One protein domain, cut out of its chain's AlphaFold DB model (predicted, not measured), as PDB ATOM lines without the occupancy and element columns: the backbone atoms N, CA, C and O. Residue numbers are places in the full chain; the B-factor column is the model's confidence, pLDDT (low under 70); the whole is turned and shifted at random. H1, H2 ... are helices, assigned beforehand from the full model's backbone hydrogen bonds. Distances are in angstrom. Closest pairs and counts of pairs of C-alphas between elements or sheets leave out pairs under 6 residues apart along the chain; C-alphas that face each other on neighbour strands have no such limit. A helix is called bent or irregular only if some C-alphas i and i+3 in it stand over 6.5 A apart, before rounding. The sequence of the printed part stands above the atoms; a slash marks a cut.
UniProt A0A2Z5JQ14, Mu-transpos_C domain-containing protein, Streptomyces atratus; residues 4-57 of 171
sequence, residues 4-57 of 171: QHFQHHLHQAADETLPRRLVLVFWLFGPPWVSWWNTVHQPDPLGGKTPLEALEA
ATOM      1  N   GLN A   4     105.486 150.818 175.305       44.34
ATOM      2  CA  GLN A   4     105.274 151.025 173.861       44.34
ATOM      3  C   GLN A   4     104.866 152.464 173.497       44.34
ATOM      4  O   GLN A   4     105.046 152.886 172.361       44.34
ATOM      5  N   HIS A   5     104.384 153.248 174.466       42.03
ATOM      6  CA  HIS A   5     104.024 154.654 174.259       42.03
ATOM      7  C   HIS A   5     105.248 155.590 174.204       42.03
ATOM      8  O   HIS A   5     105.123 156.739 173.791       42.03
ATOM      9  N   PHE A   6     106.433 155.117 174.611       48.66
ATOM     10  CA  PHE A   6     107.660 155.918 174.655       48.66
ATOM     11  C   PHE A   6     108.338 156.028 173.280       48.66
ATOM     12  O   PHE A   6     108.806 157.101 172.906       48.66
ATOM     13  N   GLN A   7     108.312 154.953 172.484       48.97
ATOM     14  CA  GLN A   7     108.973 154.912 171.173       48.97
ATOM     15  C   GLN A   7     108.328 155.871 170.153       48.97
ATOM     16  O   GLN A   7     109.018 156.453 169.320       48.97
ATOM     17  N   HIS A   8     107.006 156.068 170.228       40.47
ATOM     18  CA  HIS A   8     106.254 156.865 169.251       40.47
ATOM     19  C   HIS A   8     106.490 158.382 169.394       40.47
ATOM     20  O   HIS A   8     106.474 159.106 168.401       40.47
ATOM     21  N   HIS A   9     106.779 158.877 170.603       43.03
ATOM     22  CA  HIS A   9     106.974 160.313 170.848       43.03
ATOM     23  C   HIS A   9     108.369 160.839 170.471       43.03
ATOM     24  O   HIS A   9     108.528 162.047 170.294       43.03
ATOM     25  N   LEU A  10     109.367 159.965 170.298       45.28
ATOM     26  CA  LEU A  10     110.723 160.379 169.916       45.28
ATOM     27  C   LEU A  10     110.834 160.782 168.435       45.28
ATOM     28  O   LEU A  10     111.650 161.636 168.103       45.28
ATOM     29  N   HIS A  11     109.986 160.243 167.551       39.34
ATOM     30  CA  HIS A  11     110.033 160.554 166.115       39.34
ATOM     31  C   HIS A  11     109.304 161.851 165.721       39.34
ATOM     32  O   HIS A  11     109.622 162.431 164.688       39.34
ATOM     33  N   GLN A  12     108.358 162.336 166.534       44.72
ATOM     34  CA  GLN A  12     107.565 163.539 166.228       44.72
ATOM     35  C   GLN A  12     108.202 164.853 166.710       44.72
ATOM     36  O   GLN A  12     107.756 165.927 166.323       44.72
ATOM     37  N   ALA A  13     109.245 164.795 167.543       44.66
ATOM     38  CA  ALA A  13     109.893 165.980 168.109       44.66
ATOM     39  C   ALA A  13     110.999 166.577 167.216       44.66
ATOM     40  O   ALA A  13     111.685 167.499 167.647       44.66
ATOM     41  N   ALA A  14     111.208 166.049 166.007       43.84
ATOM     42  CA  ALA A  14     112.295 166.468 165.122       43.84
ATOM     43  C   ALA A  14     111.972 167.705 164.266       43.84
ATOM     44  O   ALA A  14     112.868 168.193 163.581       43.84
ATOM     45  N   ASP A  15     110.742 168.224 164.321       54.22
ATOM     46  CA  ASP A  15     110.346 169.393 163.540       54.22
ATOM     47  C   ASP A  15     109.945 170.578 164.439       54.22
ATOM     48  O   ASP A  15     109.218 170.436 165.424       54.22
ATOM     49  N   GLU A  16     110.479 171.742 164.074       46.06
ATOM     50  CA  GLU A  16     110.346 173.076 164.674       46.06
ATOM     51  C   GLU A  16     111.098 173.405 165.997       46.06
ATOM     52  O   GLU A  16     110.618 173.259 167.120       46.06
ATOM     53  N   THR A  17     112.273 174.033 165.814       59.00
ATOM     54  CA  THR A  17     112.902 175.107 166.629       59.00
ATOM     55  C   THR A  17     112.972 174.929 168.165       59.00
ATOM     56  O   THR A  17     112.188 175.486 168.935       59.00
ATOM     57  N   LEU A  18     113.987 174.206 168.661       49.81
ATOM     58  CA  LEU A  18     114.048 173.752 170.063       49.81
ATOM     59  C   LEU A  18     115.253 174.290 170.869       49.81
ATOM     60  O   LEU A  18     116.285 173.629 170.936       49.81
ATOM     61  N   PRO A  19     115.100 175.406 171.612       55.84
ATOM     62  CA  PRO A  19     115.885 175.607 172.837       55.84
ATOM     63  C   PRO A  19     115.052 175.458 174.124       55.84
ATOM     64  O   PRO A  19     115.594 175.129 175.174       55.84
ATOM     65  N   ARG A  20     113.722 175.640 174.081       48.16
ATOM     66  CA  ARG A  20     112.866 175.626 175.293       48.16
ATOM     67  C   ARG A  20     112.237 174.270 175.632       48.16
ATOM     68  O   ARG A  20     111.996 173.989 176.801       48.16
ATOM     69  N   ARG A  21     112.005 173.406 174.642       50.41
ATOM     70  CA  ARG A  21     111.419 172.065 174.849       50.41
ATOM     71  C   ARG A  21     112.432 171.039 175.373       50.41
ATOM     72  O   ARG A  21     112.053 170.146 176.124       50.41
ATOM     73  N   LEU A  22     113.717 171.208 175.051       50.38
ATOM     74  CA  LEU A  22     114.779 170.263 175.418       50.38
ATOM     75  C   LEU A  22     115.006 170.195 176.939       50.38
ATOM     76  O   LEU A  22     115.203 169.115 177.489       50.38
ATOM     77  N   VAL A  23     114.872 171.329 177.637       50.28
ATOM     78  CA  VAL A  23     114.970 171.393 179.106       50.28
ATOM     79  C   VAL A  23     113.807 170.650 179.771       50.28
ATOM     80  O   VAL A  23     114.022 169.875 180.696       50.28
ATOM     81  N   LEU A  24     112.574 170.834 179.287       45.69
ATOM     82  CA  LEU A  24     111.394 170.219 179.905       45.69
ATOM     83  C   LEU A  24     111.387 168.690 179.738       45.69
ATOM     84  O   LEU A  24     111.059 167.973 180.681       45.69
ATOM     85  N   VAL A  25     111.796 168.191 178.565       53.88
ATOM     86  CA  VAL A  25     111.896 166.748 178.302       53.88
ATOM     87  C   VAL A  25     112.952 166.098 179.200       53.88
ATOM     88  O   VAL A  25     112.697 165.056 179.801       53.88
ATOM     89  N   PHE A  26     114.108 166.740 179.372       53.97
ATOM     90  CA  PHE A  26     115.176 166.210 180.219       53.97
ATOM     91  C   PHE A  26     114.756 166.093 181.696       53.97
ATOM     92  O   PHE A  26     115.054 165.094 182.344       53.97
ATOM     93  N   TRP A  27     114.011 167.072 182.223       51.47
ATOM     94  CA  TRP A  27     113.601 167.096 183.635       51.47
ATOM     95  C   TRP A  27     112.391 166.219 183.968       51.47
ATOM     96  O   TRP A  27     112.351 165.632 185.046       51.47
ATOM     97  N   LEU A  28     111.406 166.121 183.073       56.84
ATOM     98  CA  LEU A  28     110.203 165.312 183.316       56.84
ATOM     99  C   LEU A  28     110.432 163.829 183.040       56.84
ATOM    100  O   LEU A  28     109.885 162.984 183.746       56.84
ATOM    101  N   PHE A  29     111.234 163.511 182.024       58.84
ATOM    102  CA  PHE A  29     111.433 162.130 181.603       58.84
ATOM    103  C   PHE A  29     112.755 161.554 182.099       58.84
ATOM    104  O   PHE A  29     112.806 160.354 182.325       58.84
ATOM    105  N   GLY A  30     113.785 162.370 182.345       68.25
ATOM    106  CA  GLY A  30     115.103 161.897 182.773       68.25
ATOM    107  C   GLY A  30     115.071 161.135 184.101       68.25
ATOM    108  O   GLY A  30     115.314 159.933 184.091       68.25
ATOM    109  N   PRO A  31     114.741 161.764 185.243       77.06
ATOM    110  CA  PRO A  31     114.837 161.099 186.542       77.06
ATOM    111  C   PRO A  31     113.943 159.851 186.684       77.06
ATOM    112  O   PRO A  31     114.448 158.822 187.139       77.06
ATOM    113  N   PRO A  32     112.660 159.859 186.256       83.69
ATOM    114  CA  PRO A  32     111.835 158.651 186.295       83.69
ATOM    115  C   PRO A  32     112.326 157.551 185.348       83.69
ATOM    116  O   PRO A  32     112.284 156.378 185.713       83.69
ATOM    117  N   TRP A  33     112.819 157.905 184.154       86.88
ATOM    118  CA  TRP A  33     113.374 156.931 183.211       86.88
ATOM    119  C   TRP A  33     114.685 156.332 183.720       86.88
ATOM    120  O   TRP A  33     114.835 155.119 183.678       86.88
ATOM    121  N   VAL A  34     115.595 157.146 184.266       88.50
ATOM    122  CA  VAL A  34     116.853 156.682 184.877       88.50
ATOM    123  C   VAL A  34     116.560 155.735 186.037       88.50
ATOM    124  O   VAL A  34     117.192 154.687 186.143       88.50
ATOM    125  N   SER A  35     115.586 156.068 186.888       89.75
ATOM    126  CA  SER A  35     115.171 155.191 187.984       89.75
ATOM    127  C   SER A  35     114.652 153.851 187.456       89.75
ATOM    128  O   SER A  35     115.167 152.800 187.833       89.75
ATOM    129  N   TRP A  36     113.709 153.871 186.509       92.38
ATOM    130  CA  TRP A  36     113.171 152.651 185.901       92.38
ATOM    131  C   TRP A  36     114.247 151.819 185.189       92.38
ATOM    132  O   TRP A  36     114.307 150.606 185.376       92.38
ATOM    133  N   TRP A  37     115.117 152.459 184.406       90.81
ATOM    134  CA  TRP A  37     116.183 151.789 183.665       90.81
ATOM    135  C   TRP A  37     117.142 151.057 184.603       90.81
ATOM    136  O   TRP A  37     117.507 149.920 184.341       90.81
ATOM    137  N   ASN A  38     117.520 151.684 185.718       91.56
ATOM    138  CA  ASN A  38     118.473 151.079 186.644       91.56
ATOM    139  C   ASN A  38     117.851 150.022 187.564       91.56
ATOM    140  O   ASN A  38     118.565 149.112 187.971       91.56
ATOM    141  N   THR A  39     116.559 150.129 187.895       93.19
ATOM    142  CA  THR A  39     115.930 149.306 188.955       93.19
ATOM    143  C   THR A  39     114.894 148.297 188.468       93.19
ATOM    144  O   THR A  39     114.509 147.415 189.227       93.19
ATOM    145  N   VAL A  40     114.408 148.418 187.231       92.50
ATOM    146  CA  VAL A  40     113.325 147.572 186.694       92.50
ATOM    147  C   VAL A  40     113.672 147.002 185.324       92.50
ATOM    148  O   VAL A  40     113.302 145.869 185.022       92.50
ATOM    149  N   HIS A  41     114.343 147.767 184.463       89.94
ATOM    150  CA  HIS A  41     114.716 147.279 183.139       89.94
ATOM    151  C   HIS A  41     115.818 146.215 183.234       89.94
ATOM    152  O   HIS A  41     116.825 146.422 183.900       89.94
ATOM    153  N   GLN A  42     115.629 145.096 182.537       95.00
ATOM    154  CA  GLN A  42     116.575 143.981 182.476       95.00
ATOM    155  C   GLN A  42     117.110 143.866 181.044       95.00
ATOM    156  O   GLN A  42     116.485 143.199 180.218       95.00
ATOM    157  N   PRO A  43     118.204 144.564 180.702       89.38
ATOM    158  CA  PRO A  43     118.749 144.517 179.352       89.38
ATOM    159  C   PRO A  43     119.390 143.148 179.077       89.38
ATOM    160  O   PRO A  43     120.066 142.588 179.942       89.38
ATOM    161  N   ASP A  44     119.227 142.635 177.854       90.12
ATOM    162  CA  ASP A  44     119.678 141.290 177.451       90.12
ATOM    163  C   ASP A  44     121.134 140.949 177.844       90.12
ATOM    164  O   ASP A  44     121.362 139.841 178.339       90.12
ATOM    165  N   PRO A  45     122.129 141.862 177.725       91.75
ATOM    166  CA  PRO A  45     123.514 141.567 178.109       91.75
ATOM    167  C   PRO A  45     123.721 141.255 179.598       91.75
ATOM    168  O   PRO A  45     124.735 140.658 179.952       91.75
ATOM    169  N   LEU A  46     122.792 141.654 180.473       89.69
ATOM    170  CA  LEU A  46     122.869 141.407 181.916       89.69
ATOM    171  C   LEU A  46     122.163 140.108 182.338       89.69
ATOM    172  O   LEU A  46     122.059 139.827 183.532       89.69
ATOM    173  N   GLY A  47     121.688 139.301 181.382       91.12
ATOM    174  CA  GLY A  47     121.208 137.942 181.645       91.12
ATOM    175  C   GLY A  47     120.005 137.886 182.587       91.12
ATOM    176  O   GLY A  47     119.943 137.016 183.454       91.12
ATOM    177  N   GLY A  48     119.075 138.834 182.449       93.81
ATOM    178  CA  GLY A  48     117.877 138.926 183.290       93.81
ATOM    179  C   GLY A  48     118.067 139.705 184.594       93.81
ATOM    180  O   GLY A  48     117.140 139.755 185.397       93.81
ATOM    181  N   LYS A  49     119.228 140.331 184.813       94.00
ATOM    182  CA  LYS A  49     119.447 141.274 185.919       94.00
ATOM    183  C   LYS A  49     119.184 142.710 185.490       94.00
ATOM    184  O   LYS A  49     119.401 143.085 184.337       94.00
ATOM    185  N   THR A  50     118.768 143.530 186.443       95.25
ATOM    186  CA  THR A  50     118.762 144.987 186.303       95.25
ATOM    187  C   THR A  50     120.185 145.549 186.430       95.25
ATOM    188  O   THR A  50     121.053 144.902 187.026       95.25
ATOM    189  N   PRO A  51     120.469 146.754 185.899       95.25
ATOM    190  CA  PRO A  51     121.760 147.408 186.098       95.25
ATOM    191  C   PRO A  51     122.158 147.566 187.569       95.25
ATOM    192  O   PRO A  51     123.328 147.376 187.889       95.25
ATOM    193  N   LEU A  52     121.209 147.866 188.466       93.81
ATOM    194  CA  LEU A  52     121.483 147.949 189.901       93.81
ATOM    195  C   LEU A  52     121.908 146.589 190.474       93.81
ATOM    196  O   LEU A  52     122.945 146.515 191.118       93.81
ATOM    197  N   GLU A  53     121.181 145.508 190.179       93.88
ATOM    198  CA  GLU A  53     121.540 144.155 190.642       93.88
ATOM    199  C   GLU A  53     122.887 143.679 190.078       93.88
ATOM    200  O   GLU A  53     123.633 142.958 190.742       93.88
ATOM    201  N   ALA A  54     123.207 144.053 188.836       93.88
ATOM    202  CA  ALA A  54     124.501 143.752 188.237       93.88
ATOM    203  C   ALA A  54     125.640 144.522 188.924       93.88
ATOM    204  O   ALA A  54     126.691 143.933 189.170       93.88
ATOM    205  N   LEU A  55     125.418 145.796 189.265       91.00
ATOM    206  CA  LEU A  55     126.379 146.629 189.988       91.00
ATOM    207  C   LEU A  55     126.579 146.153 191.433       91.00
ATOM    208  O   LEU A  55     127.708 146.090 191.901       91.00
ATOM    209  N   GLU A  56     125.509 145.788 192.138       92.81
ATOM    210  CA  GLU A  56     125.584 145.275 193.514       92.81
ATOM    211  C   GLU A  56     126.305 143.924 193.602       92.81
ATOM    212  O   GLU A  56     126.939 143.619 194.611       92.81
ATOM    213  N   ALA A  57     126.224 143.112 192.545       91.75
ATOM    214  CA  ALA A  57     126.920 141.835 192.454       91.75
ATOM    215  C   ALA A  57     128.381 141.956 191.980       91.75
ATOM    216  O   ALA A  57     129.083 140.942 191.956       91.75
TER     217      ALA A  57
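AT A GLANCE: This is residues 4 to 57 of the 171 residues of the protein "Mu-transpos_C domain-containing protein" of Streptomyces atratus (UniProt A0A2Z5JQ14). Picture an open hook: one long bent helix, H2, makes the shaft, the thin helix H1 folds back along its first part across an empty gap, and a small head of loop and short helix H3 packs on its far end. H1 has no contact with the other helices, and residues 14 to 20, of which 14 belongs to H1 and the rest make its link to H2, stick out. The printed part has 54 residues with three named helices, H1, H2 and H3 in that order, and no named strand; the class is all helix. The whole is only just loose, close to extended, with a radius of gyration of the C-alphas of 14.7 A, and it spans 44 by 19 by 15 A.

HOW THE PARTS SIT: Start at residues 4 to 14, which are H1; it touches no helix, and residues 4 to 12 stand free. Next look at residues 21 to 39, H2, assigned as one helix by its hydrogen bonds but bent: C-alphas 28 and 31 are 7.0 A apart. Its arms are H2a, residues 21 to 28, and H2b, residues 31 to 39, and their lines stand at a steep tilt of 50 degrees. H1 is apart from both arms. Then find H3, residues 51 to 56, which touches H2b; their closest C-alphas, those of Asn 38 and Pro 51, are 5.0 A apart. H2b and H3 run the same way at a steep tilt of 58 degrees. H3 is apart from H1 and from H2a. In H2a, H2b and H3 every O i to N i+4 pair is within hydrogen-bond range; in H1 0 of 7 are, and 0 of 8 O i to N i+3 pairs.

IN THESE COORDINATES: Find C-alpha 4 at (105.274, 151.025, 173.861); from there H1 runs 19.1 A to C-alpha 14. It is neither bent nor irregular, but only just: C-alphas 11 and 14 are 6.4 A apart. Find C-alpha 21 at (111.419, 172.065, 174.849), where H2a begins; it is 10.9 A long. H2b follows from C-alpha 31 to C-alpha 39, 12.1 A. H3 runs 8.6 A and ends at C-alpha 56, (125.584, 145.275, 193.514).

THE WHOLE: The two C-alphas farthest apart, those of Glu 16 and Ala 57, are 45.0 A apart. Going from 4 to 57 you meet no cut. The link from H1 to H2 is short, with 6 residues, and the link from H2 to H3 is long, with 11. Look at the B-factor column: the mean pLDDT of the printed part is 70.3, and residues 4 to 30 of this model are under 70.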